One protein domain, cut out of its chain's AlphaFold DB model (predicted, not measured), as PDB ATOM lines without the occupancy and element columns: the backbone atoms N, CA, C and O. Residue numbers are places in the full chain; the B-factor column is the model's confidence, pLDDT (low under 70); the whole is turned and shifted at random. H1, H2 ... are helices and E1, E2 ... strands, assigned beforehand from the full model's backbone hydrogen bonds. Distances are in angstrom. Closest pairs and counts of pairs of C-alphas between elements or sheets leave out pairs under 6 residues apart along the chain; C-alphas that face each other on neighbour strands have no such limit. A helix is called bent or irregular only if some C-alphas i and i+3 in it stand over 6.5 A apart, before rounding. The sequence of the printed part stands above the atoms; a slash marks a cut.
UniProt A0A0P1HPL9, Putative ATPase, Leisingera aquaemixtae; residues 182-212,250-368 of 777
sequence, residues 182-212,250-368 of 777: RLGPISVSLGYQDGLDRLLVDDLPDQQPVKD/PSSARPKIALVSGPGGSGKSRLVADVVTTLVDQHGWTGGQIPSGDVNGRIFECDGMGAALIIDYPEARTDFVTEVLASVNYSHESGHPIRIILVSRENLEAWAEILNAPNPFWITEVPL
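AT A GLANCE: This is residues 182 to 212 and 250 to 368 of the 777 residues of the protein "Putative ATPase" of Leisingera aquaemixtae (UniProt A0A0P1HPL9). A twisted slab of five parallel strands makes the middle of this domain, with helix H1 running along one face and the kinked helix H2 covering part of the other, in three layers; the short helix H3 grazes the sheet with its residues 348 to 351. A small separate sheet of two parallel strands, E1 and E4, sits off the E3 side, and residues 204 to 212 stick out as a tail before a cut. The printed part has 150 residues, with three named helices and seven named strands in the order E1 E2 H1 E3 E4 E5 H2 E6 H3 E7, and the large sheet runs E3 E5 E6 E2 E7. The class is mixed, helices and strands, and the whole is compact, with a radius of gyration of the C-alphas of 15.4 A and spans of 52 by 37 by 29 A.

IN THESE COORDINATES: Find C-alpha 338 at (-47.606, -4.787, 21.391); from there E6, residues 338 to 344, the longest strand, runs 19.1 A. Look next for E5 at residues 307 to 312, 16.0 A long, and for E2 at residues 256 to 261, 16.2 A long. The edge strands are E3, residues 286 to 289, and E7, residues 363 to 367, which ends with C-alpha 367 at (-27.592, -0.646, 25.377). H1, residues 268 to 283, starts with C-alpha 268 at (-32.581, 2.000, 32.927) and runs 21.3 A. H2, residues 314 to 330, is 19.9 A long and irregular, with C-alphas 316 and 319 8.9 A apart; it has a kink of 60 degrees near residue 321. H3 is residues 348 to 354, E1 is residues 186 to 189 and E4 is residues 299 to 301.

HOW THE PARTS SIT: Start in the large sheet with E5 and E6, parallel at 15 degrees, where N 309 and O 339 are 2.8 A apart. E3 is parallel to E5 at 7 degrees, with N 308 and O 286 at 2.8 A. On the other side of E6, E2 is parallel to it at 19 degrees, with N 258 and O 340 at 2.9 A. E7 is parallel to E2 at 26 degrees, with N 366 and O 259 at 2.8 A. H1 is on the sheet at a height of 8.5 A, over E5 and E6, and runs along the strands, at 2 degrees to E6 on the local plane; the closest C-alphas of H1 and E5 are those of Val 276 and Ala 308, 6.6 A apart. H2 is on the opposite face at a height of 10.2 A, over E6 and E2; at 29 degrees to E6 on the local plane, it only just runs along the strands. E5, H2 and E6 form a strand-helix-strand unit, two parallel neighbour strands with a helix between them along the chain, and its crossover is right-handed. Two split units, whose strands have others between them in the sheet, are also right-handed: E2, H1, E3 and E6, H3, E7. H3 is close to but not clearly touching H2, about perpendicular at 78 degrees, with the C-alphas of Thr 318 and Ile 354 closest at 7.9 A. In the small sheet, E1 and E4 are parallel at 36 degrees, with N 189 and O 300 at 2.8 A. Every O i to N i+4 pair is within hydrogen-bond range in H1 and H3, and 11 of 13 are in H2.

THE WHOLE: The C-alphas farthest apart are those of Asp 212 and Ser 251, at 54.2 A. Residues 213 to 249 are not printed, and C-alphas 212 and 250 are 51.3 A apart across this cut, on the link from E1 to E2. Of the links that are printed whole, none is long. Without residues 204 to 212, which stand free, the body spans 40 by 32 by 30 A. The mean pLDDT of the printed part is 79.5, and 32 residues are under 70, among them residues 191 to 196, 201 to 207 and 356 to 361.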
ATOM      1  N   ARG A 182     -52.157 -14.141  23.786       88.50
ATOM      2  CA  ARG A 182     -51.398 -14.921  24.767       88.50
ATOM      3  C   ARG A 182     -49.906 -14.671  24.569       88.50
ATOM      4  O   ARG A 182     -49.387 -14.924  23.487       88.50
ATOM      5  N   LEU A 183     -49.232 -14.239  25.629       88.75
ATOM      6  CA  LEU A 183     -47.792 -14.007  25.674       88.75
ATOM      7  C   LEU A 183     -47.172 -14.973  26.693       88.75
ATOM      8  O   LEU A 183     -46.734 -14.570  27.768       88.75
ATOM      9  N   GLY A 184     -47.246 -16.271  26.387       87.38
ATOM     10  CA  GLY A 184     -46.793 -17.352  27.263       87.38
ATOM     11  C   GLY A 184     -47.648 -17.452  28.536       87.38
ATOM     12  O   GLY A 184     -48.844 -17.754  28.415       87.38
ATOM     13  N   PRO A 185     -47.077 -17.196  29.728       86.75
ATOM     14  CA  PRO A 185     -47.767 -17.322  31.011       86.75
ATOM     15  C   PRO A 185     -48.812 -16.232  31.257       86.75
ATOM     16  O   PRO A 185     -49.685 -16.416  32.099       86.75
ATOM     17  N   ILE A 186     -48.763 -15.110  30.533       91.88
ATOM     18  CA  ILE A 186     -49.729 -14.009  30.664       91.88
ATOM     19  C   ILE A 186     -50.538 -13.831  29.385       91.88
ATOM     20  O   ILE A 186     -50.231 -14.371  28.319       91.88
ATOM     21  N   SER A 187     -51.607 -13.054  29.479       90.00
ATOM     22  CA  SER A 187     -52.407 -12.660  28.327       90.00
ATOM     23  C   SER A 187     -52.745 -11.176  28.373       90.00
ATOM     24  O   SER A 187     -52.799 -10.568  29.437       90.00
ATOM     25  N   VAL A 188     -52.977 -10.590  27.204       88.06
ATOM     26  CA  VAL A 188     -53.342  -9.182  27.052       88.06
ATOM     27  C   VAL A 188     -54.683  -9.087  26.340       88.06
ATOM     28  O   VAL A 188     -54.837  -9.623  25.244       88.06
ATOM     29  N   SER A 189     -55.648  -8.403  26.954       82.62
ATOM     30  CA  SER A 189     -56.941  -8.085  26.345       82.62
ATOM     31  C   SER A 189     -56.839  -6.774  25.576       82.62
ATOM     32  O   SER A 189     -56.637  -5.721  26.178       82.62
ATOM     33  N   LEU A 190     -57.033  -6.824  24.256       74.25
ATOM     34  CA  LEU A 190     -56.979  -5.661  23.356       74.25
ATOM     35  C   LEU A 190     -58.282  -4.840  23.376       74.25
ATOM     36  O   LEU A 190     -58.812  -4.421  22.345       74.25
ATOM     37  N   GLY A 191     -58.877  -4.702  24.555       59.19
ATOM     38  CA  GLY A 191     -60.126  -3.992  24.767       59.19
ATOM     39  C   GLY A 191     -60.584  -4.067  26.215       59.19
ATOM     40  O   GLY A 191     -60.190  -4.963  26.964       59.19
ATOM     41  N   TYR A 192     -61.452  -3.123  26.572       54.59
ATOM     42  CA  TYR A 192     -61.999  -3.002  27.916       54.59
ATOM     43  C   TYR A 192     -62.808  -4.243  28.307       54.59
ATOM     44  O   TYR A 192     -63.725  -4.663  27.588       54.59
ATOM     45  N   GLN A 193     -62.496  -4.790  29.476       54.16
ATOM     46  CA  GLN A 193     -63.283  -5.820  30.139       54.16
ATOM     47  C   GLN A 193     -63.218  -5.585  31.648       54.16
ATOM     48  O   GLN A 193     -62.150  -5.361  32.211       54.16
ATOM     49  N   ASP A 194     -64.381  -5.619  32.292       46.97
ATOM     50  CA  ASP A 194     -64.483  -5.339  33.720       46.97
ATOM     51  C   ASP A 194     -63.783  -6.426  34.554       46.97
ATOM     52  O   ASP A 194     -63.876  -7.618  34.243       46.97
ATOM     53  N   GLY A 195     -63.082  -6.004  35.607       56.53
ATOM     54  CA  GLY A 195     -62.352  -6.888  36.521       56.53
ATOM     55  C   GLY A 195     -61.017  -7.455  36.014       56.53
ATOM     56  O   GLY A 195     -60.507  -8.378  36.644       56.53
ATOM     57  N   LEU A 196     -60.458  -6.946  34.907       67.31
ATOM     58  CA  LEU A 196     -59.098  -7.297  34.469       67.31
ATOM     59  C   LEU A 196     -58.014  -6.515  35.224       67.31
ATOM     60  O   LEU A 196     -58.249  -5.402  35.701       67.31
ATOM     61  N   ASP A 197     -56.809  -7.090  35.282       72.38
ATOM     62  CA  ASP A 197     -55.646  -6.438  35.882       72.38
ATOM     63  C   ASP A 197     -55.189  -5.260  35.016       72.38
ATOM     64  O   ASP A 197     -55.139  -5.346  33.786       72.38
ATOM     65  N   ARG A 198     -54.816  -4.151  35.656       74.50
ATOM     66  CA  ARG A 198     -54.320  -2.957  34.964       74.50
ATOM     67  C   ARG A 198     -52.815  -2.855  35.059       74.50
ATOM     68  O   ARG A 198     -52.224  -3.142  36.091       74.50
ATOM     69  N   LEU A 199     -52.218  -2.379  33.975       77.69
ATOM     70  CA  LEU A 199     -50.809  -2.030  33.941       77.69
ATOM     71  C   LEU A 199     -50.638  -0.600  34.426       77.69
ATOM     72  O   LEU A 199     -51.265   0.322  33.897       77.69
ATOM     73  N   LEU A 200     -49.768  -0.421  35.411       70.19
ATOM     74  CA  LEU A 200     -49.418   0.885  35.939       70.19
ATOM     75  C   LEU A 200     -47.897   1.055  35.889       70.19
ATOM     76  O   LEU A 200     -47.127   0.126  36.126       70.19
ATOM     77  N   VAL A 201     -47.456   2.248  35.484       69.81
ATOM     78  CA  VAL A 201     -46.026   2.602  35.426       69.81
ATOM     79  C   VAL A 201     -45.485   2.880  36.838       69.81
ATOM     80  O   VAL A 201     -44.318   2.618  37.114       69.81
ATOM     81  N   ASP A 202     -46.356   3.354  37.738       60.66
ATOM     82  CA  ASP A 202     -46.013   3.911  39.053       60.66
ATOM     83  C   ASP A 202     -46.823   3.268  40.210       60.66
ATOM     84  O   ASP A 202     -47.271   3.974  41.110       60.66
ATOM     85  N   ASP A 203     -47.052   1.947  40.223       52.28
ATOM     86  CA  ASP A 203     -48.003   1.319  41.177       52.28
ATOM     87  C   ASP A 203     -47.492   1.101  42.621       52.28
ATOM     88  O   ASP A 203     -48.130   0.456  43.457       52.28
ATOM     89  N   LEU A 204     -46.343   1.688  42.972       48.62
ATOM     90  CA  LEU A 204     -45.843   1.690  44.349       48.62
ATOM     91  C   LEU A 204     -46.226   2.996  45.064       48.62
ATOM     92  O   LEU A 204     -46.187   4.065  44.458       48.62
ATOM     93  N   PRO A 205     -46.577   2.941  46.366       46.09
ATOM     94  CA  PRO A 205     -47.170   4.066  47.088       46.09
ATOM     95  C   PRO A 205     -46.274   5.303  47.038       46.09
ATOM     96  O   PRO A 205     -45.090   5.173  47.346       46.09
ATOM     97  N   ASP A 206     -46.860   6.469  46.710       49.47
ATOM     98  CA  ASP A 206     -46.258   7.816  46.682       49.47
ATOM     99  C   ASP A 206     -44.958   7.887  47.507       49.47
ATOM    100  O   ASP A 206     -44.956   8.126  48.725       49.47
ATOM    101  N   GLN A 207     -43.822   7.633  46.852       63.84
ATOM    102  CA  GLN A 207     -42.523   7.767  47.492       63.84
ATOM    103  C   GLN A 207     -42.188   9.252  47.510       63.84
ATOM    104  O   GLN A 207     -41.715   9.831  46.541       63.84
ATOM    105  N   GLN A 208     -42.519   9.891  48.627       71.62
ATOM    106  CA  GLN A 208     -42.139  11.270  48.890       71.62
ATOM    107  C   GLN A 208     -40.737  11.298  49.510       71.62
ATOM    108  O   GLN A 208     -40.431  10.444  50.347       71.62
ATOM    109  N   PRO A 209     -39.895  12.288  49.160       79.25
ATOM    110  CA  PRO A 209     -38.554  12.425  49.729       79.25
ATOM    111  C   PRO A 209     -38.594  12.837  51.210       79.25
ATOM    112  O   PRO A 209     -37.580  12.798  51.904       79.25
ATOM    113  N   VAL A 210     -39.768  13.236  51.706       81.38
ATOM    114  CA  VAL A 210     -40.027  13.624  53.090       81.38
ATOM    115  C   VAL A 210     -41.298  12.919  53.556       81.38
ATOM    116  O   VAL A 210     -42.336  13.025  52.909       81.38
ATOM    117  N   LYS A 211     -41.237  12.233  54.698       78.31
ATOM    118  CA  LYS A 211     -42.407  11.657  55.379       78.31
ATOM    119  C   LYS A 211     -42.349  11.993  56.863       78.31
ATOM    120  O   LYS A 211     -41.296  11.870  57.489       78.31
ATOM    121  N   ASP A 212     -43.476  12.437  57.412       74.25
ATOM    122  CA  ASP A 212     -43.613  12.848  58.818       74.25
ATOM    123  C   ASP A 212     -42.578  13.904  59.260       74.25
ATOM    124  O   ASP A 212     -42.086  13.898  60.387       74.25
ATOM    125  N   PRO A 250     -51.081  -2.354   9.823       49.28
ATOM    126  CA  PRO A 250     -52.139  -2.769  10.745       49.28
ATOM    127  C   PRO A 250     -52.644  -4.194  10.503       49.28
ATOM    128  O   PRO A 250     -53.200  -4.813  11.407       49.28
ATOM    129  N   SER A 251     -52.452  -4.715   9.288       47.84
ATOM    130  CA  SER A 251     -52.818  -6.079   8.916       47.84
ATOM    131  C   SER A 251     -51.770  -7.141   9.272       47.84
ATOM    132  O   SER A 251     -52.089  -8.314   9.164       47.84
ATOM    133  N   SER A 252     -50.565  -6.761   9.728       54.00
ATOM    134  CA  SER A 252     -49.466  -7.693  10.043       54.00
ATOM    135  C   SER A 252     -48.675  -7.378  11.325       54.00
ATOM    136  O   SER A 252     -47.617  -7.966  11.569       54.00
ATOM    137  N   ALA A 253     -49.180  -6.481  12.180       66.56
ATOM    138  CA  ALA A 253     -48.528  -6.112  13.437       66.56
ATOM    139  C   ALA A 253     -48.326  -7.338  14.348       66.56
ATOM    140  O   ALA A 253     -49.288  -8.008  14.732       66.56
ATOM    141  N   ARG A 254     -47.066  -7.628  14.690       79.44
ATOM    142  CA  ARG A 254     -46.663  -8.663  15.656       79.44
ATOM    143  C   ARG A 254     -46.129  -8.011  16.932       79.44
ATOM    144  O   ARG A 254     -45.637  -6.880  16.868       79.44
ATOM    145  N   PRO A 255     -46.174  -8.704  18.082       89.00
ATOM    146  CA  PRO A 255     -45.468  -8.240  19.268       89.00
ATOM    147  C   PRO A 255     -43.968  -8.070  18.976       89.00
ATOM    148  O   PRO A 255     -43.359  -8.931  18.343       89.00
ATOM    149  N   LYS A 256     -43.374  -6.966  19.439       89.81
ATOM    150  CA  LYS A 256     -41.929  -6.698  19.334       89.81
ATOM    151  C   LYS A 256     -41.301  -6.625  20.715       89.81
ATOM    152  O   LYS A 256     -41.962  -6.223  21.676       89.81
ATOM    153  N   ILE A 257     -40.013  -6.955  20.790       92.50
ATOM    154  CA  ILE A 257     -39.254  -6.941  22.040       92.50
ATOM    155  C   ILE A 257     -38.042  -6.023  21.925       92.50
ATOM    156  O   ILE A 257     -37.291  -6.098  20.953       92.50
ATOM    157  N   ALA A 258     -37.865  -5.177  22.935       95.12
ATOM    158  CA  ALA A 258     -36.650  -4.409  23.150       95.12
ATOM    159  C   ALA A 258     -35.965  -4.853  24.445       95.12
ATOM    160  O   ALA A 258     -36.631  -5.105  25.452       95.12
ATOM    161  N   LEU A 259     -34.637  -4.911  24.423       94.69
ATOM    162  CA  LEU A 259     -33.791  -5.165  25.584       94.69
ATOM    163  C   LEU A 259     -33.054  -3.880  25.956       94.69
ATOM    164  O   LEU A 259     -32.137  -3.465  25.257       94.69
ATOM    165  N   VAL A 260     -33.426  -3.258  27.069       95.94
ATOM    166  CA  VAL A 260     -32.685  -2.130  27.639       95.94
ATOM    167  C   VAL A 260     -31.654  -2.687  28.613       95.94
ATOM    168  O   VAL A 260     -32.002  -3.070  29.733       95.94
ATOM    169  N   SER A 261     -30.393  -2.752  28.182       92.12
ATOM    170  CA  SER A 261     -29.292  -3.383  28.925       92.12
ATOM    171  C   SER A 261     -28.344  -2.361  29.566       92.12
ATOM    172  O   SER A 261     -28.233  -1.210  29.133       92.12
ATOM    173  N   GLY A 262     -27.651  -2.756  30.638       89.31
ATOM    174  CA  GLY A 262     -26.582  -1.958  31.249       89.31
ATOM    175  C   GLY A 262     -26.462  -2.122  32.768       89.31
ATOM    176  O   GLY A 262     -27.360  -2.645  33.422       89.31
ATOM    177  N   PRO A 263     -25.391  -1.611  33.393       85.44
ATOM    178  CA  PRO A 263     -25.093  -1.886  34.800       85.44
ATOM    179  C   PRO A 263     -26.097  -1.264  35.789       85.44
ATOM    180  O   PRO A 263     -26.939  -0.427  35.447       85.44
ATOM    181  N   GLY A 264     -26.023  -1.679  37.056       84.31
ATOM    182  CA  GLY A 264     -26.819  -1.102  38.144       84.31
ATOM    183  C   GLY A 264     -26.600   0.410  38.295       84.31
ATOM    184  O   GLY A 264     -25.494   0.915  38.122       84.31
ATOM    185  N   GLY A 265     -27.668   1.158  38.595       86.88
ATOM    186  CA  GLY A 265     -27.593   2.610  38.808       86.88
ATOM    187  C   GLY A 265     -27.419   3.471  37.546       86.88
ATOM    188  O   GLY A 265     -27.339   4.692  37.673       86.88
ATOM    189  N   SER A 266     -27.403   2.876  36.345       90.75
ATOM    190  CA  SER A 266     -27.237   3.582  35.059       90.75
ATOM    191  C   SER A 266     -28.466   4.371  34.579       90.75
ATOM    192  O   SER A 266     -28.346   5.161  33.639       90.75
ATOM    193  N   GLY A 267     -29.625   4.177  35.222       91.06
ATOM    194  CA  GLY A 267     -30.878   4.877  34.916       91.06
ATOM    195  C   GLY A 267     -31.881   4.112  34.044       91.06
ATOM    196  O   GLY A 267     -32.851   4.720  33.608       91.06
ATOM    197  N   LYS A 268     -31.700   2.802  33.806       92.94
ATOM    198  CA  LYS A 268     -32.581   2.000  32.927       92.94
ATOM    199  C   LYS A 268     -34.072   2.092  33.277       92.94
ATOM    200  O   LYS A 268     -34.863   2.484  32.427       92.94
ATOM    201  N   SER A 269     -34.455   1.797  34.524       90.81
ATOM    202  CA  SER A 269     -35.868   1.818  34.938       90.81
ATOM    203  C   SER A 269     -36.480   3.216  34.787       90.81
ATOM    204  O   SER A 269     -37.614   3.348  34.343       90.81
ATOM    205  N   ARG A 270     -35.699   4.274  35.060       91.38
ATOM    206  CA  ARG A 270     -36.118   5.670  34.853       91.38
ATOM    207  C   ARG A 270     -36.368   5.979  33.374       91.38
ATOM    208  O   ARG A 270     -37.394   6.569  33.056       91.38
ATOM    209  N   LEU A 271     -35.439   5.579  32.503       94.50
ATOM    210  CA  LEU A 271     -35.529   5.766  31.054       94.50
ATOM    211  C   LEU A 271     -36.790   5.099  30.493       94.50
ATOM    212  O   LEU A 271     -37.590   5.749  29.828       94.50
ATOM    213  N   VAL A 272     -36.983   3.817  30.806       95.31
ATOM    214  CA  VAL A 272     -38.125   3.037  30.312       95.31
ATOM    215  C   VAL A 272     -39.442   3.588  30.842       95.31
ATOM    216  O   VAL A 272     -40.385   3.750  30.070       95.31
ATOM    217  N   ALA A 273     -39.504   3.940  32.128       91.62
ATOM    218  CA  ALA A 273     -40.698   4.543  32.705       91.62
ATOM    219  C   ALA A 273     -41.068   5.863  32.012       91.62
ATOM    220  O   ALA A 273     -42.242   6.083  31.728       91.62
ATOM    221  N   ASP A 274     -40.097   6.724  31.689       92.62
ATOM    222  CA  ASP A 274     -40.360   7.980  30.974       92.62
ATOM    223  C   ASP A 274     -40.833   7.752  29.531       92.62
ATOM    224  O   ASP A 274     -41.748   8.445  29.076       92.62
ATOM    225  N   VAL A 275     -40.283   6.757  28.826       95.38
ATOM    226  CA  VAL A 275     -40.752   6.384  27.480       95.38
ATOM    227  C   VAL A 275     -42.184   5.851  27.534       95.38
ATOM    228  O   VAL A 275     -43.045   6.335  26.801       95.38
ATOM    229  N   VAL A 276     -42.486   4.915  28.438       93.25
ATOM    230  CA  VAL A 276     -43.845   4.359  28.569       93.25
ATOM    231  C   VAL A 276     -44.842   5.417  29.041       93.25
ATOM    232  O   VAL A 276     -45.945   5.486  28.506       93.25
ATOM    233  N   THR A 277     -44.448   6.306  29.957       88.50
ATOM    234  CA  THR A 277     -45.274   7.461  30.352       88.50
ATOM    235  C   THR A 277     -45.595   8.331  29.135       88.50
ATOM    236  O   THR A 277     -46.742   8.717  28.937       88.50
ATOM    237  N   THR A 278     -44.609   8.587  28.270       87.06
ATOM    238  CA  THR A 278     -44.796   9.363  27.034       87.06
ATOM    239  C   THR A 278     -45.755   8.666  26.065       87.06
ATOM    240  O   THR A 278     -46.666   9.308  25.542       87.06
ATOM    241  N   LEU A 279     -45.624   7.349  25.876       83.56
ATOM    242  CA  LEU A 279     -46.552   6.554  25.064       83.56
ATOM    243  C   LEU A 279     -47.994   6.640  25.593       83.56
ATOM    244  O   LEU A 279     -48.932   6.836  24.818       83.56
ATOM    245  N   VAL A 280     -48.180   6.535  26.909       81.19
ATOM    246  CA  VAL A 280     -49.504   6.587  27.546       81.19
ATOM    247  C   VAL A 280     -50.112   7.991  27.464       81.19
ATOM    248  O   VAL A 280     -51.248   8.148  27.011       81.19
ATOM    249  N   ASP A 281     -49.359   9.017  27.860       78.31
ATOM    250  CA  ASP A 281     -49.874  10.381  28.012       78.31
ATOM    251  C   ASP A 281     -50.013  11.126  26.678       78.31
ATOM    252  O   ASP A 281     -50.954  11.907  26.505       78.31
ATOM    253  N   GLN A 282     -49.089  10.901  25.737       79.31
ATOM    254  CA  GLN A 282     -49.010  11.656  24.479       79.31
ATOM    255  C   GLN A 282     -49.506  10.859  23.267       79.31
ATOM    256  O   GLN A 282     -50.043  11.457  22.335       79.31
ATOM    257  N   HIS A 283     -49.389   9.526  23.287       73.50
ATOM    258  CA  HIS A 283     -49.760   8.665  22.156       73.50
ATOM    259  C   HIS A 283     -50.992   7.783  22.413       73.50
ATOM    260  O   HIS A 283     -51.418   7.057  21.516       73.50
ATOM    261  N   GLY A 284     -51.599   7.851  23.604       67.19
ATOM    262  CA  GLY A 284     -52.828   7.118  23.926       67.19
ATOM    263  C   GLY A 284     -52.641   5.603  24.041       67.19
ATOM    264  O   GLY A 284     -53.593   4.851  23.827       67.19
ATOM    265  N   TRP A 285     -51.425   5.144  24.339       83.06
ATOM    266  CA  TRP A 285     -51.139   3.734  24.603       83.06
ATOM    267  C   TRP A 285     -51.632   3.318  25.994       83.06
ATOM    268  O   TRP A 285     -51.895   4.150  26.865       83.06
ATOM    269  N   THR A 286     -51.729   2.012  26.214       81.94
ATOM    270  CA  THR A 286     -51.760   1.427  27.558       81.94
ATOM    271  C   THR A 286     -50.390   0.851  27.869       81.94
ATOM    272  O   THR A 286     -49.773   0.233  27.005       81.94
ATOM    273  N   GLY A 287     -49.888   1.039  29.083       86.00
ATOM    274  CA  GLY A 287     -48.609   0.452  29.440       86.00
ATOM    275  C   GLY A 287     -48.248   0.591  30.904       86.00
ATOM    276  O   GLY A 287     -48.783   1.440  31.614       86.00
ATOM    277  N   GLY A 288     -47.337  -0.272  31.338       87.94
ATOM    278  CA  GLY A 288     -46.912  -0.377  32.727       87.94
ATOM    279  C   GLY A 288     -46.058  -1.612  32.976       87.94
ATOM    280  O   GLY A 288     -45.721  -2.359  32.052       87.94
ATOM    281  N   GLN A 289     -45.678  -1.798  34.234       88.31
ATOM    282  CA  GLN A 289     -44.815  -2.894  34.649       88.31
ATOM    283  C   GLN A 289     -45.615  -4.169  34.911       88.31
ATOM    284  O   GLN A 289     -46.669  -4.137  35.535       88.31
ATOM    285  N   ILE A 290     -45.099  -5.303  34.434       87.38
ATOM    286  CA  ILE A 290     -45.598  -6.621  34.817       87.38
ATOM    287  C   ILE A 290     -45.126  -6.901  36.249       87.38
ATOM    288  O   ILE A 290     -43.906  -6.911  36.472       87.38
ATOM    289  N   PRO A 291     -46.040  -7.173  37.200       78.69
ATOM    290  CA  PRO A 291     -45.685  -7.455  38.586       78.69
ATOM    291  C   PRO A 291     -44.658  -8.583  38.695       78.69
ATOM    292  O   PRO A 291     -44.687  -9.530  37.909       78.69
ATOM    293  N   SER A 292     -43.752  -8.491  39.668       70.38
ATOM    294  CA  SER A 292     -42.688  -9.477  39.912       70.38
ATOM    295  C   SER A 292     -43.193 -10.803  40.497       70.38
ATOM    296  O   SER A 292     -42.497 -11.807  40.372       70.38
ATOM    297  N   GLY A 293     -44.382 -10.816  41.114       66.38
ATOM    298  CA  GLY A 293     -44.997 -12.004  41.720       66.38
ATOM    299  C   GLY A 293     -45.575 -13.011  40.715       66.38
ATOM    300  O   GLY A 293     -45.344 -12.917  39.511       66.38
ATOM    301  N   ASP A 294     -46.358 -13.975  41.217       70.38
ATOM    302  CA  ASP A 294     -47.033 -14.961  40.364       70.38
ATOM    303  C   ASP A 294     -48.142 -14.304  39.530       70.38
ATOM    304  O   ASP A 294     -49.170 -13.831  40.038       70.38
ATOM    305  N   VAL A 295     -47.893 -14.269  38.226       78.00
ATOM    306  CA  VAL A 295     -48.766 -13.697  37.200       78.00
ATOM    307  C   VAL A 295     -49.283 -14.756  36.225       78.00
ATOM    308  O   VAL A 295     -49.927 -14.408  35.236       78.00
ATOM    309  N   ASN A 296     -49.040 -16.044  36.488       81.31
ATOM    310  CA  ASN A 296     -49.450 -17.119  35.591       81.31
ATOM    311  C   ASN A 296     -50.974 -17.138  35.396       81.31
ATOM    312  O   ASN A 296     -51.756 -17.166  36.345       81.31
ATOM    313  N   GLY A 297     -51.404 -17.117  34.137       82.44
ATOM    314  CA  GLY A 297     -52.806 -17.087  33.733       82.44
ATOM    315  C   GLY A 297     -53.498 -15.727  33.879       82.44
ATOM    316  O   GLY A 297     -54.679 -15.635  33.539       82.44
ATOM    317  N   ARG A 298     -52.807 -14.677  34.348       86.31
ATOM    318  CA  ARG A 298     -53.394 -13.332  34.464       86.31
ATOM    319  C   ARG A 298     -53.618 -12.692  33.093       86.31
ATOM    320  O   ARG A 298     -52.873 -12.935  32.138       86.31
ATOM    321  N   ILE A 299     -54.658 -11.860  33.013       83.19
ATOM    322  CA  ILE A 299     -55.037 -11.123  31.804       83.19
ATOM    323  C   ILE A 299     -54.966  -9.625  32.103       83.19
ATOM    324  O   ILE A 299     -55.716  -9.127  32.942       83.19
ATOM    325  N   PHE A 300     -54.097  -8.922  31.380       84.69
ATOM    326  CA  PHE A 300     -53.909  -7.482  31.510       84.69
ATOM    327  C   PHE A 300     -54.765  -6.710  30.505       84.69
ATOM    328  O   PHE A 300     -54.831  -7.054  29.321       84.69
ATOM    329  N   GLU A 301     -55.416  -5.656  30.979       78.88
ATOM    330  CA  GLU A 301     -56.183  -4.712  30.172       78.88
ATOM    331  C   GLU A 301     -55.249  -3.809  29.350       78.88
ATOM    332  O   GLU A 301     -54.455  -3.056  29.914       78.88
ATOM    333  N   CYS A 302     -55.377  -3.853  28.019       79.19
ATOM    334  CA  CYS A 302     -54.679  -2.977  27.075       79.19
ATOM    335  C   CYS A 302     -55.665  -2.421  26.041       79.19
ATOM    336  O   CYS A 302     -55.776  -2.924  24.924       79.19
ATOM    337  N   ASP A 303     -56.403  -1.383  26.427       66.81
ATOM    338  CA  ASP A 303     -57.483  -0.776  25.638       66.81
ATOM    339  C   ASP A 303     -57.055   0.465  24.825       66.81
ATOM    340  O   ASP A 303     -57.885   1.105  24.173       66.81
ATOM    341  N   GLY A 304     -55.768   0.819  24.880       67.12
ATOM    342  CA  GLY A 304     -55.172   1.955  24.175       67.12
ATOM    343  C   GLY A 304     -54.916   1.703  22.686       67.12
ATOM    344  O   GLY A 304     -55.344   0.706  22.126       67.12
ATOM    345  N   MET A 305     -54.190   2.619  22.037       71.94
ATOM    346  CA  MET A 305     -53.770   2.503  20.623       71.94
ATOM    347  C   MET A 305     -52.596   1.530  20.400       71.94
ATOM    348  O   MET A 305     -52.259   1.209  19.261       71.94
ATOM    349  N   GLY A 306     -51.972   1.101  21.490       81.31
ATOM    350  CA  GLY A 306     -50.885   0.137  21.566       81.31
ATOM    351  C   GLY A 306     -50.700  -0.295  23.022       81.31
ATOM    352  O   GLY A 306     -51.192   0.373  23.940       81.31
ATOM    353  N   ALA A 307     -49.980  -1.393  23.233       88.25
ATOM    354  CA  ALA A 307     -49.643  -1.930  24.548       88.25
ATOM    355  C   ALA A 307     -48.125  -1.898  24.779       88.25
ATOM    356  O   ALA A 307     -47.377  -2.444  23.970       88.25
ATOM    357  N   ALA A 308     -47.669  -1.309  25.885       93.25
ATOM    358  CA  ALA A 308     -46.266  -1.305  26.306       93.25
ATOM    359  C   ALA A 308     -46.092  -2.027  27.654       93.25
ATOM    360  O   ALA A 308     -46.529  -1.534  28.693       93.25
ATOM    361  N   LEU A 309     -45.455  -3.197  27.641       94.88
ATOM    362  CA  LEU A 309     -45.260  -4.059  28.811       94.88
ATOM    363  C   LEU A 309     -43.809  -3.970  29.290       94.88
ATOM    364  O   LEU A 309     -42.900  -4.268  28.517       94.88
ATOM    365  N   ILE A 310     -43.579  -3.606  30.551       94.75
ATOM    366  CA  ILE A 310     -42.232  -3.566  31.141       94.75
ATOM    367  C   ILE A 310     -42.003  -4.839  31.958       94.75
ATOM    368  O   ILE A 310     -42.735  -5.116  32.906       94.75
ATOM    369  N   ILE A 311     -40.961  -5.596  31.627       91.62
ATOM    370  CA  ILE A 311     -40.459  -6.705  32.441       91.62
ATOM    371  C   ILE A 311     -39.145  -6.224  33.053       91.62
ATOM    372  O   ILE A 311     -38.097  -6.258  32.409       91.62
ATOM    373  N   ASP A 312     -39.223  -5.725  34.288       87.06
ATOM    374  CA  ASP A 312     -38.036  -5.314  35.038       87.06
ATOM    375  C   ASP A 312     -37.354  -6.532  35.660       87.06
ATOM    376  O   ASP A 312     -38.026  -7.439  36.164       87.06
ATOM    377  N   TYR A 313     -36.027  -6.538  35.597       80.00
ATOM    378  CA  TYR A 313     -35.157  -7.600  36.092       80.00
ATOM    379  C   TYR A 313     -35.538  -9.017  35.608       80.00
ATOM    380  O   TYR A 313     -35.870  -9.899  36.410       80.00
ATOM    381  N   PRO A 314     -35.526  -9.247  34.281       83.75
ATOM    382  CA  PRO A 314     -35.899 -10.526  33.685       83.75
ATOM    383  C   PRO A 314     -35.050 -11.714  34.183       83.75
ATOM    384  O   PRO A 314     -35.539 -12.842  34.193       83.75
ATOM    385  N   GLU A 315     -33.827 -11.481  34.669       77.38
ATOM    386  CA  GLU A 315     -32.890 -12.497  35.172       77.38
ATOM    387  C   GLU A 315     -33.430 -13.265  36.388       77.38
ATOM    388  O   GLU A 315     -33.086 -14.424  36.597       77.38
ATOM    389  N   ALA A 316     -34.304 -12.647  37.191       71.81
ATOM    390  CA  ALA A 316     -34.929 -13.320  38.331       71.81
ATOM    391  C   ALA A 316     -36.056 -14.285  37.919       71.81
ATOM    392  O   ALA A 316     -36.557 -15.043  38.748       71.81
ATOM    393  N   ARG A 317     -36.494 -14.230  36.654       75.62
ATOM    394  CA  ARG A 317     -37.671 -14.937  36.136       75.62
ATOM    395  C   ARG A 317     -37.390 -15.545  34.761       75.62
ATOM    396  O   ARG A 317     -38.205 -15.415  33.849       75.62
ATOM    397  N   THR A 318     -36.234 -16.187  34.599       76.69
ATOM    398  CA  THR A 318     -35.773 -16.728  33.306       76.69
ATOM    399  C   THR A 318     -36.803 -17.636  32.641       76.69
ATOM    400  O   THR A 318     -37.023 -17.497  31.442       76.69
ATOM    401  N   ASP A 319     -37.496 -18.491  33.397       76.44
ATOM    402  CA  ASP A 319     -38.532 -19.387  32.859       76.44
ATOM    403  C   ASP A 319     -39.712 -18.599  32.267       76.44
ATOM    404  O   ASP A 319     -40.081 -18.784  31.108       76.44
ATOM    405  N   PHE A 320     -40.235 -17.631  33.029       83.31
ATOM    406  CA  PHE A 320     -41.291 -16.719  32.582       83.31
ATOM    407  C   PHE A 320     -40.879 -15.972  31.308       83.31
ATOM    408  O   PHE A 320     -41.639 -15.903  30.343       83.31
ATOM    409  N   VAL A 321     -39.661 -15.424  31.290       86.88
ATOM    410  CA  VAL A 321     -39.134 -14.680  30.140       86.88
ATOM    411  C   VAL A 321     -38.985 -15.604  28.937       86.88
ATOM    412  O   VAL A 321     -39.424 -15.242  27.853       86.88
ATOM    413  N   THR A 322     -38.456 -16.813  29.120       85.25
ATOM    414  CA  THR A 322     -38.306 -17.821  28.059       85.25
ATOM    415  C   THR A 322     -39.646 -18.130  27.396       85.25
ATOM    416  O   THR A 322     -39.744 -18.125  26.169       85.25
ATOM    417  N   GLU A 323     -40.703 -18.331  28.186       86.31
ATOM    418  CA  GLU A 323     -42.045 -18.583  27.656       86.31
ATOM    419  C   GLU A 323     -42.638 -17.369  26.927       86.31
ATOM    420  O   GLU A 323     -43.250 -17.523  25.865       86.31
ATOM    421  N   VAL A 324     -42.435 -16.152  27.450       89.19
ATOM    422  CA  VAL A 324     -42.833 -14.913  26.762       89.19
ATOM    423  C   VAL A 324     -42.099 -14.797  25.423       89.19
ATOM    424  O   VAL A 324     -42.741 -14.585  24.395       89.19
ATOM    425  N   LEU A 325     -40.778 -14.992  25.397       87.06
ATOM    426  CA  LEU A 325     -39.966 -14.915  24.181       87.06
ATOM    427  C   LEU A 325     -40.397 -15.958  23.145       87.06
ATOM    428  O   LEU A 325     -40.611 -15.619  21.980       87.06
ATOM    429  N   ALA A 326     -40.592 -17.208  23.573       83.75
ATOM    430  CA  ALA A 326     -41.092 -18.275  22.716       83.75
ATOM    431  C   ALA A 326     -42.462 -17.907  22.132       83.75
ATOM    432  O   ALA A 326     -42.678 -18.029  20.926       83.75
ATOM    433  N   SER A 327     -43.374 -17.387  22.959       85.12
ATOM    434  CA  SER A 327     -44.701 -16.991  22.494       85.12
ATOM    435  C   SER A 327     -44.638 -15.911  21.421       85.12
ATOM    436  O   SER A 327     -45.331 -16.038  20.419       85.12
ATOM    437  N   VAL A 328     -43.777 -14.900  21.566       84.94
ATOM    438  CA  VAL A 328     -43.629 -13.823  20.578       84.94
ATOM    439  C   VAL A 328     -43.026 -14.344  19.275       84.94
ATOM    440  O   VAL A 328     -43.523 -14.003  18.203       84.94
ATOM    441  N   ASN A 329     -42.031 -15.230  19.357       78.94
ATOM    442  CA  ASN A 329     -41.404 -15.836  18.182       78.94
ATOM    443  C   ASN A 329     -42.398 -16.665  17.341       78.94
ATOM    444  O   ASN A 329     -42.347 -16.650  16.112       78.94
ATOM    445  N   TYR A 330     -43.342 -17.351  17.998       72.25
ATOM    446  CA  TYR A 330     -44.373 -18.167  17.342       72.25
ATOM    447  C   TYR A 330     -45.737 -17.467  17.196       72.25
ATOM    448  O   TYR A 330     -46.691 -18.081  16.714       72.25
ATOM    449  N   SER A 331     -45.860 -16.199  17.603       69.00
ATOM    450  CA  SER A 331     -47.136 -15.476  17.581       69.00
ATOM    451  C   SER A 331     -47.598 -15.156  16.161       69.00
ATOM    452  O   SER A 331     -46.825 -14.731  15.298       69.00
ATOM    453  N   HIS A 332     -48.906 -15.298  15.947       62.88
ATOM    454  CA  HIS A 332     -49.600 -14.747  14.787       62.88
ATOM    455  C   HIS A 332     -49.911 -13.255  15.000       62.88
ATOM    456  O   HIS A 332     -49.767 -12.722  16.099       62.88
ATOM    457  N   GLU A 333     -50.309 -12.576  13.929       67.88
ATOM    458  CA  GLU A 333     -50.606 -11.139  13.897       67.88
ATOM    459  C   GLU A 333     -51.627 -10.758  14.983       67.88
ATOM    460  O   GLU A 333     -52.690 -11.373  15.093       67.88
ATOM    461  N   SER A 334     -51.311  -9.749  15.799       67.44
ATOM    462  CA  SER A 334     -52.191  -9.261  16.871       67.44
ATOM    463  C   SER A 334     -53.201  -8.228  16.371       67.44
ATOM    464  O   SER A 334     -54.167  -7.930  17.074       67.44
ATOM    465  N   GLY A 335     -52.968  -7.637  15.191       65.88
ATOM    466  CA  GLY A 335     -53.749  -6.507  14.665       65.88
ATOM    467  C   GLY A 335     -53.652  -5.240  15.528       65.88
ATOM    468  O   GLY A 335     -54.395  -4.282  15.315       65.88
ATOM    469  N   HIS A 336     -52.758  -5.245  16.521       74.12
ATOM    470  CA  HIS A 336     -52.589  -4.195  17.517       74.12
ATOM    471  C   HIS A 336     -51.124  -4.130  17.975       74.12
ATOM    472  O   HIS A 336     -50.568  -5.183  18.307       74.12
ATOM    473  N   PRO A 337     -50.479  -2.949  18.020       85.00
ATOM    474  CA  PRO A 337     -49.084  -2.839  18.435       85.00
ATOM    475  C   PRO A 337     -48.887  -3.311  19.878       85.00
ATOM    476  O   PRO A 337     -49.466  -2.754  20.807       85.00
ATOM    477  N   ILE A 338     -48.047  -4.329  20.070       90.50
ATOM    478  CA  ILE A 338     -47.606  -4.787  21.391       90.50
ATOM    479  C   ILE A 338     -46.084  -4.641  21.451       90.50
ATOM    480  O   ILE A 338     -45.368  -5.113  20.564       90.50
ATOM    481  N   ARG A 339     -45.590  -3.955  22.481       92.94
ATOM    482  CA  ARG A 339     -44.174  -3.681  22.736       92.94
ATOM    483  C   ARG A 339     -43.815  -4.212  24.115       92.94
ATOM    484  O   ARG A 339     -44.404  -3.797  25.107       92.94
ATOM    485  N   ILE A 340     -42.867  -5.133  24.177       95.19
ATOM    486  CA  ILE A 340     -42.369  -5.708  25.428       95.19
ATOM    487  C   ILE A 340     -40.958  -5.174  25.644       95.19
ATOM    488  O   ILE A 340     -40.104  -5.301  24.771       95.19
ATOM    489  N   ILE A 341     -40.719  -4.554  26.792       96.94
ATOM    490  CA  ILE A 341     -39.442  -3.937  27.141       96.94
ATOM    491  C   ILE A 341     -38.844  -4.724  28.302       96.94
ATOM    492  O   ILE A 341     -39.366  -4.699  29.417       96.94
ATOM    493  N   LEU A 342     -37.749  -5.426  28.029       95.38
ATOM    494  CA  LEU A 342     -36.946  -6.127  29.022       95.38
ATOM    495  C   LEU A 342     -35.926  -5.148  29.612       95.38
ATOM    496  O   LEU A 342     -35.147  -4.554  28.866       95.38
ATOM    497  N   VAL A 343     -35.914  -4.970  30.933       93.81
ATOM    498  CA  VAL A 343     -34.965  -4.076  31.619       93.81
ATOM    499  C   VAL A 343     -33.922  -4.912  32.344       93.81
ATOM    500  O   VAL A 343     -34.153  -5.390  33.450       93.81
ATOM    501  N   SER A 344     -32.771  -5.085  31.706       89.88
ATOM    502  CA  SER A 344     -31.772  -6.092  32.064       89.88
ATOM    503  C   SER A 344     -30.448  -5.466  32.493       89.88
ATOM    504  O   SER A 344     -30.073  -4.373  32.053       89.88
ATOM    505  N   ARG A 345     -29.715  -6.146  33.373       86.00
ATOM    506  CA  ARG A 345     -28.296  -5.862  33.619       86.00
ATOM    507  C   ARG A 345     -27.423  -6.449  32.520       86.00
ATOM    508  O   ARG A 345     -26.481  -5.784  32.091       86.00
ATOM    509  N   GLU A 346     -27.798  -7.632  32.062       85.69
ATOM    510  CA  GLU A 346     -27.105  -8.389  31.030       85.69
ATOM    511  C   GLU A 346     -27.430  -7.879  29.623       85.69
ATOM    512  O   GLU A 346     -28.529  -7.366  29.365       85.69
ATOM    513  N   ASN A 347     -26.455  -8.001  28.724       88.00
ATOM    514  CA  ASN A 347     -26.599  -7.675  27.306       88.00
ATOM    515  C   ASN A 347     -27.273  -8.824  26.537       88.00
ATOM    516  O   ASN A 347     -27.587  -9.876  27.099       88.00
ATOM    517  N   LEU A 348     -27.504  -8.620  25.241       87.25
ATOM    518  CA  LEU A 348     -28.172  -9.624  24.413       87.25
ATOM    519  C   LEU A 348     -27.372 -10.933  24.282       87.25
ATOM    520  O   LEU A 348     -27.972 -12.002  24.226       87.25
ATOM    521  N   GLU A 349     -26.038 -10.852  24.264       84.31
ATOM    522  CA  GLU A 349     -25.138 -12.014  24.180       84.31
ATOM    523  C   GLU A 349     -25.285 -12.926  25.405       84.31
ATOM    524  O   GLU A 349     -25.563 -14.113  25.259       84.31
ATOM    525  N   ALA A 350     -25.211 -12.362  26.613       82.06
ATOM    526  CA  ALA A 350     -25.413 -13.109  27.852       82.06
ATOM    527  C   ALA A 350     -26.832 -13.699  27.942       82.06
ATOM    528  O   ALA A 350     -27.013 -14.830  28.387       82.06
ATOM    529  N   TRP A 351     -27.853 -12.982  27.459       82.62
ATOM    530  CA  TRP A 351     -29.208 -13.535  27.366       82.62
ATOM    531  C   TRP A 351     -29.315 -14.709  26.387       82.62
ATOM    532  O   TRP A 351     -30.071 -15.642  26.653       82.62
ATOM    533  N   ALA A 352     -28.566 -14.702  25.283       80.19
ATOM    534  CA  ALA A 352     -28.533 -15.829  24.352       80.19
ATOM    535  C   ALA A 352     -27.950 -17.092  25.012       80.19
ATOM    536  O   ALA A 352     -28.491 -18.183  24.816       80.19
ATOM    537  N   GLU A 353     -26.917 -16.937  25.846       74.25
ATOM    538  CA  GLU A 353     -26.345 -18.023  26.654       74.25
ATOM    539  C   GLU A 353     -27.335 -18.530  27.711       74.25
ATOM    540  O   GLU A 353     -27.602 -19.729  27.779       74.25
ATOM    541  N   ILE A 354     -27.944 -17.620  28.485       70.56
ATOM    542  CA  ILE A 354     -28.931 -17.955  29.531       70.56
ATOM    543  C   ILE A 354     -30.103 -18.756  28.951       70.56
ATOM    544  O   ILE A 354     -30.597 -19.692  29.579       70.56
ATOM    545  N   LEU A 355     -30.558 -18.390  27.753       70.50
ATOM    546  CA  LEU A 355     -31.696 -19.022  27.090       70.50
ATOM    547  C   LEU A 355     -31.309 -20.248  26.256       70.50
ATOM    548  O   LEU A 355     -32.199 -20.910  25.721       70.50
ATOM    549  N   ASN A 356     -30.010 -20.544  26.123       68.81
ATOM    550  CA  ASN A 356     -29.474 -21.554  25.212       68.81
ATOM    551  C   ASN A 356     -30.069 -21.431  23.790       68.81
ATOM    552  O   ASN A 356     -30.454 -22.420  23.162       68.81
ATOM    553  N   ALA A 357     -30.227 -20.192  23.316       62.03
ATOM    554  CA  ALA A 357     -30.886 -19.870  22.058       62.03
ATOM    555  C   ALA A 357     -29.886 -19.161  21.133       62.03
ATOM    556  O   ALA A 357     -29.498 -18.027  21.427       62.03
ATOM    557  N   PRO A 358     -29.467 -19.782  20.014       51.69
ATOM    558  CA  PRO A 358     -28.508 -19.167  19.109       51.69
ATOM    559  C   PRO A 358     -29.141 -17.942  18.430       51.69
ATOM    560  O   PRO A 358     -29.912 -18.051  17.481       51.69
ATOM    561  N   ASN A 359     -28.785 -16.768  18.951       58.94
ATOM    562  CA  ASN A 359     -28.959 -15.434  18.379       58.94
ATOM    563  C   ASN A 359     -30.416 -14.935  18.182       58.94
ATOM    564  O   ASN A 359     -31.026 -15.124  17.123       58.94
ATOM    565  N   PRO A 360     -30.993 -14.220  19.168       66.62
ATOM    566  CA  PRO A 360     -32.333 -13.644  19.061       66.62
ATOM    567  C   PRO A 360     -32.337 -12.342  18.228       66.62
ATOM    568  O   PRO A 360     -32.639 -11.267  18.742       66.62
ATOM    569  N   PHE A 361     -32.048 -12.425  16.921       65.69
ATOM    570  CA  PHE A 361     -31.959 -11.276  15.990       65.69
ATOM    571  C   PHE A 361     -33.206 -10.370  15.929       65.69
ATOM    572  O   PHE A 361     -33.159  -9.271  15.381       65.69
ATOM    573  N   TRP A 362     -34.342 -10.842  16.438       79.19
ATOM    574  CA  TRP A 362     -35.618 -10.131  16.466       79.19
ATOM    575  C   TRP A 362     -35.822  -9.294  17.743       79.19
ATOM    576  O   TRP A 362     -36.827  -8.588  17.851       79.19
ATOM    577  N   ILE A 363     -34.883  -9.347  18.696       87.75
ATOM    578  CA  ILE A 363     -34.851  -8.477  19.876       87.75
ATOM    579  C   ILE A 363     -33.993  -7.249  19.563       87.75
ATOM    580  O   ILE A 363     -32.827  -7.360  19.193       87.75
ATOM    581  N   THR A 364     -34.560  -6.055  19.737       91.25
ATOM    582  CA  THR A 364     -33.822  -4.795  19.576       91.25
ATOM    583  C   THR A 364     -33.116  -4.432  20.880       91.25
ATOM    584  O   THR A 364     -33.770  -4.076  21.856       91.25
ATOM    585  N   GLU A 365     -31.787  -4.496  20.926       91.56
ATOM    586  CA  GLU A 365     -31.040  -4.025  22.095       91.56
ATOM    587  C   GLU A 365     -30.884  -2.494  22.078       91.56
ATOM    588  O   GLU A 365     -30.442  -1.908  21.089       91.56
ATOM    589  N   VAL A 366     -31.214  -1.851  23.198       93.38
ATOM    590  CA  VAL A 366     -30.929  -0.443  23.505       93.38
ATOM    591  C   VAL A 366     -29.915  -0.422  24.654       93.38
ATOM    592  O   VAL A 366     -30.299  -0.372  25.830       93.38
ATOM    593  N   PRO A 367     -28.610  -0.521  24.351       91.06
ATOM    594  CA  PRO A 367     -27.592  -0.646  25.377       91.06
ATOM    595  C   PRO A 367     -27.268   0.717  25.990       91.06
ATOM    596  O   PRO A 367     -26.865   1.646  25.294       91.06
ATOM    597  N   LEU A 368     -27.313   0.815  27.321       87.69
ATOM    598  CA  LEU A 368     -26.720   1.949  28.046       87.69
ATOM    599  C   LEU A 368     -25.182   1.819  28.166       87.69
ATOM    600  O   LEU A 368     -24.531   2.696  28.732       87.69
TER     601      LEU A 368